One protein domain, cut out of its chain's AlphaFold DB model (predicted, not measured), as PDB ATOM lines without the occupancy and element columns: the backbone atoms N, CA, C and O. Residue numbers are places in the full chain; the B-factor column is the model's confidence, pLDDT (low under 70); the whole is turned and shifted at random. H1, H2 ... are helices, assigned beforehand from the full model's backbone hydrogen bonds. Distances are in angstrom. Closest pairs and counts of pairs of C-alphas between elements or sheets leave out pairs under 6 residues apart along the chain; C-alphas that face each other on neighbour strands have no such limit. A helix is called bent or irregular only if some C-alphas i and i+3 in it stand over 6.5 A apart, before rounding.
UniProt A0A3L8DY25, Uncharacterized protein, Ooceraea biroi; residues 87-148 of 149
ATOM      1  N   ALA A  87      -9.720 -29.966 -29.440       84.31
ATOM      2  CA  ALA A  87      -9.941 -28.571 -29.067       84.31
ATOM      3  C   ALA A  87     -11.293 -28.377 -28.361       84.31
ATOM      4  O   ALA A  87     -11.347 -27.773 -27.294       84.31
ATOM      5  N   LYS A  88     -12.379 -28.960 -28.891       87.25
ATOM      6  CA  LYS A  88     -13.698 -28.933 -28.235       87.25
ATOM      7  C   LYS A  88     -13.662 -29.543 -26.835       87.25
ATOM      8  O   LYS A  88     -14.274 -29.002 -25.921       87.25
ATOM      9  N   ARG A  89     -12.954 -30.664 -26.669       87.12
ATOM     10  CA  ARG A  89     -12.777 -31.325 -25.371       87.12
ATOM     11  C   ARG A  89     -12.005 -30.448 -24.391       87.12
ATOM     12  O   ARG A  89     -12.462 -30.294 -23.269       87.12
ATOM     13  N   VAL A  90     -10.889 -29.854 -24.817       88.06
ATOM     14  CA  VAL A  90     -10.091 -28.943 -23.981       88.06
ATOM     15  C   VAL A  90     -10.927 -27.743 -23.539       88.06
ATOM     16  O   VAL A  90     -10.981 -27.458 -22.346       88.06
ATOM     17  N   ILE A  91     -11.644 -27.102 -24.467       89.19
ATOM     18  CA  ILE A  91     -12.528 -25.967 -24.163       89.19
ATOM     19  C   ILE A  91     -13.605 -26.372 -23.151       89.19
ATOM     20  O   ILE A  91     -13.820 -25.661 -22.175       89.19
ATOM     21  N   ALA A  92     -14.258 -27.520 -23.343       92.56
ATOM     22  CA  ALA A  92     -15.283 -28.002 -22.418       92.56
ATOM     23  C   ALA A  92     -14.714 -28.291 -21.018       92.56
ATOM     24  O   ALA A  92     -15.332 -27.925 -20.020       92.56
ATOM     25  N   THR A  93     -13.528 -28.901 -20.933       93.12
ATOM     26  CA  THR A  93     -12.840 -29.128 -19.656       93.12
ATOM     27  C   THR A  93     -12.518 -27.803 -18.966       93.12
ATOM     28  O   THR A  93     -12.830 -27.646 -17.791       93.12
ATOM     29  N   MET A  94     -11.955 -26.830 -19.689       93.81
ATOM     30  CA  MET A  94     -11.647 -25.506 -19.140       93.81
ATOM     31  C   MET A  94     -12.909 -24.782 -18.661       93.81
ATOM     32  O   MET A  94     -12.932 -24.282 -17.542       93.81
ATOM     33  N   ALA A  95     -13.982 -24.791 -19.456       95.56
ATOM     34  CA  ALA A  95     -15.261 -24.197 -19.074       95.56
ATOM     35  C   ALA A  95     -15.843 -24.849 -17.810       95.56
ATOM     36  O   ALA A  95     -16.361 -24.155 -16.938       95.56
ATOM     37  N   SER A  96     -15.711 -26.171 -17.670       95.31
ATOM     38  CA  SER A  96     -16.124 -26.878 -16.456       95.31
ATOM     39  C   SER A  96     -15.297 -26.479 -15.234       95.31
ATOM     40  O   SER A  96     -15.859 -26.368 -14.148       95.31
ATOM     41  N   VAL A  97     -13.982 -26.279 -15.385       94.00
ATOM     42  CA  VAL A  97     -13.116 -25.806 -14.293       94.00
ATOM     43  C   VAL A  97     -13.502 -24.385 -13.893       94.00
ATOM     44  O   VAL A  97     -13.736 -24.143 -12.714       94.00
ATOM     45  N   VAL A  98     -13.668 -23.476 -14.858       96.12
ATOM     46  CA  VAL A  98     -14.126 -22.100 -14.599       96.12
ATOM     47  C   VAL A  98     -15.467 -22.101 -13.865       96.12
ATOM     48  O   VAL A  98     -15.596 -21.447 -12.837       96.12
ATOM     49  N   GLY A  99     -16.435 -22.905 -14.313       96.88
ATOM     50  CA  GLY A  99     -17.731 -23.014 -13.643       96.88
ATOM     51  C   GLY A  99     -17.629 -23.508 -12.193       96.88
ATOM     52  O   GLY A  99     -18.347 -23.009 -11.326       96.88
ATOM     53  N   ARG A 100     -16.712 -24.443 -11.897       95.75
ATOM     54  CA  ARG A 100     -16.434 -24.887 -10.517       95.75
ATOM     55  C   ARG A 100     -15.845 -23.759  -9.670       95.75
ATOM     56  O   ARG A 100     -16.326 -23.534  -8.562       95.75
ATOM     57  N   VAL A 101     -14.854 -23.042 -10.202       96.31
ATOM     58  CA  VAL A 101     -14.215 -21.890  -9.540       96.31
ATOM     59  C   VAL A 101     -15.254 -20.819  -9.216       96.31
ATOM     60  O   VAL A 101     -15.339 -20.366  -8.080       96.31
ATOM     61  N   GLU A 102     -16.092 -20.446 -10.183       97.25
ATOM     62  CA  GLU A 102     -17.138 -19.437  -9.999       97.25
ATOM     63  C   GLU A 102     -18.178 -19.852  -8.952       97.25
ATOM     64  O   GLU A 102     -18.620 -19.022  -8.154       97.25
ATOM     65  N   ALA A 103     -18.572 -21.129  -8.939       96.69
ATOM     66  CA  ALA A 103     -19.518 -21.654  -7.962       96.69
ATOM     67  C   ALA A 103     -18.947 -21.602  -6.537       96.69
ATOM     68  O   ALA A 103     -19.606 -21.060  -5.645       96.69
ATOM     69  N   LYS A 104     -17.716 -22.092  -6.338       96.69
ATOM     70  CA  LYS A 104     -17.017 -22.046  -5.043       96.69
ATOM     71  C   LYS A 104     -16.792 -20.613  -4.580       96.69
ATOM     72  O   LYS A 104     -17.161 -20.262  -3.465       96.69
ATOM     73  N   LEU A 105     -16.311 -19.743  -5.469       96.25
ATOM     74  CA  LEU A 105     -16.114 -18.326  -5.170       96.25
ATOM     75  C   LEU A 105     -17.417 -17.645  -4.728       96.25
ATOM     76  O   LEU A 105     -17.406 -16.851  -3.790       96.25
ATOM     77  N   ARG A 106     -18.550 -17.946  -5.378       96.81
ATOM     78  CA  ARG A 106     -19.860 -17.411  -4.978       96.81
ATOM     79  C   ARG A 106     -20.264 -17.889  -3.582       96.81
ATOM     80  O   ARG A 106     -20.716 -17.069  -2.788       96.81
ATOM     81  N   ALA A 107     -20.093 -19.177  -3.288       96.06
ATOM     82  CA  ALA A 107     -20.400 -19.742  -1.974       96.06
ATOM     83  C   ALA A 107     -19.529 -19.115  -0.874       96.06
ATOM     84  O   ALA A 107     -20.044 -18.685   0.155       96.06
ATOM     85  N   PHE A 108     -18.228 -18.961  -1.126       96.12
ATOM     86  CA  PHE A 108     -17.298 -18.368  -0.163       96.12
ATOM     87  C   PHE A 108     -17.586 -16.888   0.076       96.12
ATOM     88  O   PHE A 108     -17.584 -16.449   1.219       96.12
ATOM     89  N   LYS A 109     -17.934 -16.125  -0.971       94.75
ATOM     90  CA  LYS A 109     -18.398 -14.737  -0.810       94.75
ATOM     91  C   LYS A 109     -19.652 -14.639   0.055       94.75
ATOM     92  O   LYS A 109     -19.764 -13.704   0.835       94.75
ATOM     93  N   TYR A 110     -20.587 -15.579  -0.081       95.06
ATOM     94  CA  TYR A 110     -21.793 -15.604   0.745       95.06
ATOM     95  C   TYR A 110     -21.470 -15.906   2.215       95.06
ATOM     96  O   TYR A 110     -21.962 -15.209   3.096       95.06
ATOM     97  N   ALA A 111     -20.600 -16.887   2.478       93.38
ATOM     98  CA  ALA A 111     -20.132 -17.187   3.832       93.38
ATOM     99  C   ALA A 111     -19.395 -15.985   4.454       93.38
ATOM    100  O   ALA A 111     -19.720 -15.564   5.561       93.38
ATOM    101  N   ALA A 112     -18.478 -15.366   3.709       92.62
ATOM    102  CA  ALA A 112     -17.741 -14.180   4.140       92.62
ATOM    103  C   ALA A 112     -18.633 -12.945   4.355       92.62
ATOM    104  O   ALA A 112     -18.344 -12.120   5.207       92.62
ATOM    105  N   ALA A 113     -19.735 -12.798   3.619       91.88
ATOM    106  CA  ALA A 113     -20.661 -11.681   3.813       91.88
ATOM    107  C   ALA A 113     -21.488 -11.791   5.109       91.88
ATOM    108  O   ALA A 113     -22.154 -10.829   5.483       91.88
ATOM    109  N   SER A 114     -21.487 -12.958   5.763       85.88
ATOM    110  CA  SER A 114     -22.252 -13.200   6.990       85.88
ATOM    111  C   SER A 114     -21.496 -12.864   8.280       85.88
ATOM    112  O   SER A 114     -22.096 -12.924   9.352       85.88
ATOM    113  N   VAL A 115     -20.211 -12.502   8.189       90.88
ATOM    114  CA  VAL A 115     -19.397 -12.095   9.344       90.88
ATOM    115  C   VAL A 115     -19.384 -10.578   9.521       90.88
ATOM    116  O   VAL A 115     -19.418  -9.830   8.546       90.88
ATOM    117  N   GLU A 116     -19.344 -10.127  10.777       89.44
ATOM    118  CA  GLU A 116     -19.256  -8.699  11.117       89.44
ATOM    119  C   GLU A 116     -17.833  -8.154  10.936       89.44
ATOM    120  O   GLU A 116     -17.660  -7.064  10.390       89.44
ATOM    121  N   ASP A 117     -16.821  -8.917  11.364       89.56
ATOM    122  CA  ASP A 117     -15.407  -8.594  11.168       89.56
ATOM    123  C   ASP A 117     -14.887  -9.278   9.888       89.56
ATOM    124  O   ASP A 117     -14.902 -10.511   9.802       89.56
ATOM    125  N   PRO A 118     -14.407  -8.523   8.881       86.94
ATOM    126  CA  PRO A 118     -13.837  -9.095   7.663       86.94
ATOM    127  C   PRO A 118     -12.669 -10.059   7.908       86.94
ATOM    128  O   PRO A 118     -12.497 -10.995   7.127       86.94
ATOM    129  N   SER A 119     -11.913  -9.886   8.999       89.88
ATOM    130  CA  SER A 119     -10.797 -10.772   9.350       89.88
ATOM    131  C   SER A 119     -11.249 -12.175   9.790       89.88
ATOM    132  O   SER A 119     -10.468 -13.127   9.725       89.88
ATOM    133  N   ASP A 120     -12.528 -12.346  10.148       93.31
ATOM    134  CA  ASP A 120     -13.140 -13.649  10.437       93.31
ATOM    135  C   ASP A 120     -13.628 -14.377   9.169       93.31
ATOM    136  O   ASP A 120     -13.993 -15.558   9.227       93.31
ATOM    137  N   ALA A 121     -13.608 -13.725   8.000       93.62
ATOM    138  CA  ALA A 121     -14.092 -14.313   6.751       93.62
ATOM    139  C   ALA A 121     -13.403 -15.645   6.386       93.62
ATOM    140  O   ALA A 121     -14.116 -16.590   6.029       93.62
ATOM    141  N   PRO A 122     -12.066 -15.807   6.515       94.31
ATOM    142  CA  PRO A 122     -11.421 -17.086   6.231       94.31
ATOM    143  C   PRO A 122     -11.922 -18.219   7.128       94.31
ATOM    144  O   PRO A 122     -12.043 -19.360   6.683       94.31
ATOM    145  N   ARG A 123     -12.230 -17.907   8.390       94.06
ATOM    146  CA  ARG A 123     -12.767 -18.879   9.343       94.06
ATOM    147  C   ARG A 123     -14.195 -19.268   8.979       94.06
ATOM    148  O   ARG A 123     -14.479 -20.456   8.876       94.06
ATOM    149  N   ALA A 124     -15.055 -18.293   8.691       94.81
ATOM    150  CA  ALA A 124     -16.428 -18.561   8.265       94.81
ATOM    151  C   ALA A 124     -16.504 -19.382   6.967       94.81
ATOM    152  O   ALA A 124     -17.393 -20.218   6.815       94.81
ATOM    153  N   ILE A 125     -15.556 -19.188   6.043       95.75
ATOM    154  CA  ILE A 125     -15.447 -20.023   4.842       95.75
ATOM    155  C   ILE A 125     -15.042 -21.455   5.205       95.75
ATOM    156  O   ILE A 125     -15.689 -22.382   4.731       95.75
ATOM    157  N   ARG A 126     -14.023 -21.653   6.053       94.56
ATOM    158  CA  ARG A 126     -13.579 -22.996   6.484       94.56
ATOM    159  C   ARG A 126     -14.656 -23.783   7.224       94.56
ATOM    160  O   ARG A 126     -14.713 -24.999   7.083       94.56
ATOM    161  N   ASP A 127     -15.491 -23.088   7.990       94.81
ATOM    162  CA  ASP A 127     -16.598 -23.687   8.739       94.81
ATOM    163  C   ASP A 127     -17.840 -23.931   7.849       94.81
ATOM    164  O   ASP A 127     -18.802 -24.580   8.271       94.81
ATOM    165  N   SER A 128     -17.842 -23.434   6.604       93.94
ATOM    166  CA  SER A 128     -18.924 -23.665   5.646       93.94
ATOM    167  C   SER A 128     -18.922 -25.101   5.131       93.94
ATOM    168  O   SER A 128     -17.890 -25.656   4.763       93.94
ATOM    169  N   LYS A 129     -20.122 -25.665   4.953       94.81
ATOM    170  CA  LYS A 129     -20.333 -26.959   4.273       94.81
ATOM    171  C   LYS A 129     -19.796 -27.001   2.836       94.81
ATOM    172  O   LYS A 129     -19.682 -28.077   2.260       94.81
ATOM    173  N   ASP A 130     -19.582 -25.834   2.232       94.81
ATOM    174  CA  ASP A 130     -19.136 -25.704   0.851       94.81
ATOM    175  C   ASP A 130     -17.606 -25.729   0.727       94.81
ATOM    176  O   ASP A 130     -17.116 -25.700  -0.401       94.81
ATOM    177  N   PHE A 131     -16.865 -25.776   1.840       96.12
ATOM    178  CA  PHE A 131     -15.404 -25.849   1.876       96.12
ATOM    179  C   PHE A 131     -14.918 -27.279   2.146       96.12
ATOM    180  O   PHE A 131     -15.394 -27.950   3.062       96.12
ATOM    181  N   ASP A 132     -13.950 -27.733   1.354       96.25
ATOM    182  CA  ASP A 132     -13.276 -29.021   1.491       96.25
ATOM    183  C   ASP A 132     -11.768 -28.806   1.711       96.25
ATOM    184  O   ASP A 132     -11.088 -28.208   0.879       96.25
ATOM    185  N   ASN A 133     -11.240 -29.301   2.838       93.88
ATOM    186  CA  ASN A 133      -9.814 -29.185   3.172       93.88
ATOM    187  C   ASN A 133      -8.914 -30.023   2.251       93.88
ATOM    188  O   ASN A 133      -7.719 -29.742   2.170       93.88
ATOM    189  N   ASP A 134      -9.468 -31.029   1.573       96.19
ATOM    190  CA  ASP A 134      -8.723 -31.893   0.658       96.19
ATOM    191  C   ASP A 134      -8.833 -31.425  -0.809       96.19
ATOM    192  O   ASP A 134      -8.137 -31.950  -1.685       96.19
ATOM    193  N   ASP A 135      -9.664 -30.414  -1.102       95.44
ATOM    194  CA  ASP A 135      -9.771 -29.818  -2.436       95.44
ATOM    195  C   ASP A 135      -8.781 -28.644  -2.588       95.44
ATOM    196  O   ASP A 135      -8.855 -27.608  -1.922       95.44
ATOM    197  N   LEU A 136      -7.828 -28.810  -3.512       95.44
ATOM    198  CA  LEU A 136      -6.795 -27.810  -3.793       95.44
ATOM    199  C   LEU A 136      -7.386 -26.460  -4.227       95.44
ATOM    200  O   LEU A 136      -6.860 -25.419  -3.842       95.44
ATOM    201  N   LEU A 137      -8.467 -26.461  -5.012       94.81
ATOM    202  CA  LEU A 137      -9.097 -25.230  -5.486       94.81
ATOM    203  C   LEU A 137      -9.706 -24.448  -4.320       94.81
ATOM    204  O   LEU A 137      -9.593 -23.224  -4.285       94.81
ATOM    205  N   ASP A 138     -10.332 -25.136  -3.369       96.62
ATOM    206  CA  ASP A 138     -10.902 -24.509  -2.177       96.62
ATOM    207  C   ASP A 138      -9.808 -23.847  -1.331       96.62
ATOM    208  O   ASP A 138      -9.933 -22.679  -0.948       96.62
ATOM    209  N   CYS A 139      -8.706 -24.564  -1.103       95.38
ATOM    210  CA  CYS A 139      -7.546 -24.055  -0.377       95.38
ATOM    211  C   CYS A 139      -6.913 -22.842  -1.077       95.38
ATOM    212  O   CYS A 139      -6.632 -21.829  -0.431       95.38
ATOM    213  N   GLU A 140      -6.712 -22.916  -2.396       95.12
ATOM    214  CA  GLU A 140      -6.161 -21.811  -3.185       95.12
ATOM    215  C   GLU A 140      -7.085 -20.594  -3.183       95.12
ATOM    216  O   GLU A 140      -6.620 -19.481  -2.944       95.12
ATOM    217  N   LEU A 141      -8.392 -20.776  -3.394       95.19
ATOM    218  CA  LEU A 141      -9.356 -19.673  -3.366       95.19
ATOM    219  C   LEU A 141      -9.386 -18.989  -2.003       95.19
ATOM    220  O   LEU A 141      -9.388 -17.758  -1.944       95.19
ATOM    221  N   LEU A 142      -9.380 -19.766  -0.918       94.94
ATOM    222  CA  LEU A 142      -9.343 -19.226   0.434       94.94
ATOM    223  C   LEU A 142      -8.111 -18.339   0.642       94.94
ATOM    224  O   LEU A 142      -8.247 -17.215   1.109       94.94
ATOM    225  N   VAL A 143      -6.921 -18.811   0.264       93.12
ATOM    226  CA  VAL A 143      -5.670 -18.067   0.470       93.12
ATOM    227  C   VAL A 143      -5.561 -16.868  -0.474       93.12
ATOM    228  O   VAL A 143      -5.279 -15.760  -0.029       93.12
ATOM    229  N   VAL A 144      -5.790 -17.070  -1.772       93.69
ATOM    230  CA  VAL A 144      -5.550 -16.052  -2.808       93.69
ATOM    231  C   VAL A 144      -6.588 -14.937  -2.758       93.69
ATOM    232  O   VAL A 144      -6.244 -13.777  -2.979       93.69
ATOM    233  N   VAL A 145      -7.854 -15.270  -2.494       92.75
ATOM    234  CA  VAL A 145      -8.950 -14.294  -2.532       92.75
ATOM    235  C   VAL A 145      -9.272 -13.752  -1.146       92.75
ATOM    236  O   VAL A 145      -9.549 -12.562  -1.026       92.75
ATOM    237  N   PHE A 146      -9.234 -14.599  -0.115       90.69
ATOM    238  CA  PHE A 146      -9.703 -14.242   1.226       90.69
ATOM    239  C   PHE A 146      -8.596 -14.178   2.285       90.69
ATOM    240  O   PHE A 146      -8.851 -13.709   3.384       90.69
ATOM    241  N   GLY A 147      -7.364 -14.596   1.982       81.31
ATOM    242  CA  GLY A 147      -6.287 -14.695   2.973       81.31
ATOM    243  C   GLY A 147      -5.663 -13.366   3.411       81.31
ATOM    244  O   GLY A 147      -4.922 -13.358   4.388       81.31
ATOM    245  N   ASN A 148      -5.949 -12.267   2.704       72.19
ATOM    246  CA  ASN A 148      -5.419 -10.922   2.981       72.19
ATOM    247  C   ASN A 148      -6.530  -9.885   3.256       72.19
ATOM    248  O   ASN A 148      -6.304  -8.690   3.056       72.19
TER     249      ASN A 148
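AT A GLANCE: This is residues 87 to 148 of the 149 residues of an uncharacterized protein of Ooceraea biroi (UniProt A0A3L8DY25). A long, unbent helix, H1, forms the backbone of the shape, and a short helical hairpin, H2 and H3, folds back over one side of its later half, while the first part of H1, residues 87 to 96, sticks out as a bare arm. H2 packs near the last residues of H1, and H3 runs back beside H2, both at a slant to the long helix. The printed part has 62 residues, with three named helices in the order H1, H2, H3 and no named strand, and the class is all helix. The whole is only just loose, close to compact, with a radius of gyration of the C-alphas of 13.1 A. The C-alphas span 45 by 22 by 20 A, and without the arm, residues 87 to 96 of H1, the body spans 31 by 20 by 17 A.

IN THESE COORDINATES: Begin with the longest helix, H1, residues 87 to 112. Find C-alpha 87 at (-9.941, -28.571, -29.067); from there the helix runs 37.0 A to C-alpha 112 at (-17.741, -14.180, 4.140), with z rising from one end to the other. After five linking residues look for H2, residues 118 to 126, which measures 14.0 A from first to last C-alpha. H2 is irregular: its C-alphas 119 and 122 are 7.1 A apart, and its line is a rough one. After nine more residues comes H3, residues 136 to 146, which begins at C-alpha 136 at (-6.795, -27.810, -3.793) and runs 14.8 A to C-alpha 146 at (-9.703, -14.242, 1.226).

HOW THE PARTS SIT: Start on H1 and look at its residues 108 to 112, with which alone it touches H2. The closest C-alphas of the two are those of Ala 112 and Ala 121, 4.5 A apart. The lines of H1 and H2 stand at a steep tilt of 58 degrees, and the two run opposite ways. Go back along H1 to residues 101 to 105, with which alone it touches H3. H1 and H3 only just touch, with 3 pairs of C-alphas within 8 A, the closest being those of Leu 105 and Leu 141 at 7.1 A. They run the same way at a steep tilt of 52 degrees. Now compare H2 with H3: they form a helical hairpin, running opposite ways at a shallow tilt of 10 degrees. H2 and H3 touch, and their closest C-alphas are those of Pro 122 and Phe 146, 6.0 A apart. Of these three pairs of helices one is at a shallow tilt, and the helix packing is mostly crossed, but only just. Along the backbones of H1 and H3 each O of residue i is within hydrogen-bond range of the N of residue i+4 inside the helix, while in H2 this holds for 3 of 5 such pairs.

THE WHOLE: To see how far the printed part reaches, take the two C-alphas farthest apart, those of Ala 87 and Glu 116, at 45.8 A. The first and last printed C-alphas, of Ala 87 and Asn 148, are 36.9 A apart. Residues 87 to 96, which belong to H1, stand free; without them the body of 52 residues spans 31 by 20 by 17 A and has a radius of gyration of 10.1 A. The link from H1 to H2 is tight and the link from H2 to H3 is short. The printed part has no cut. In the B-factor column you will find a mean pLDDT of 93.1 for the printed part of this model, and no printed residue is under 70.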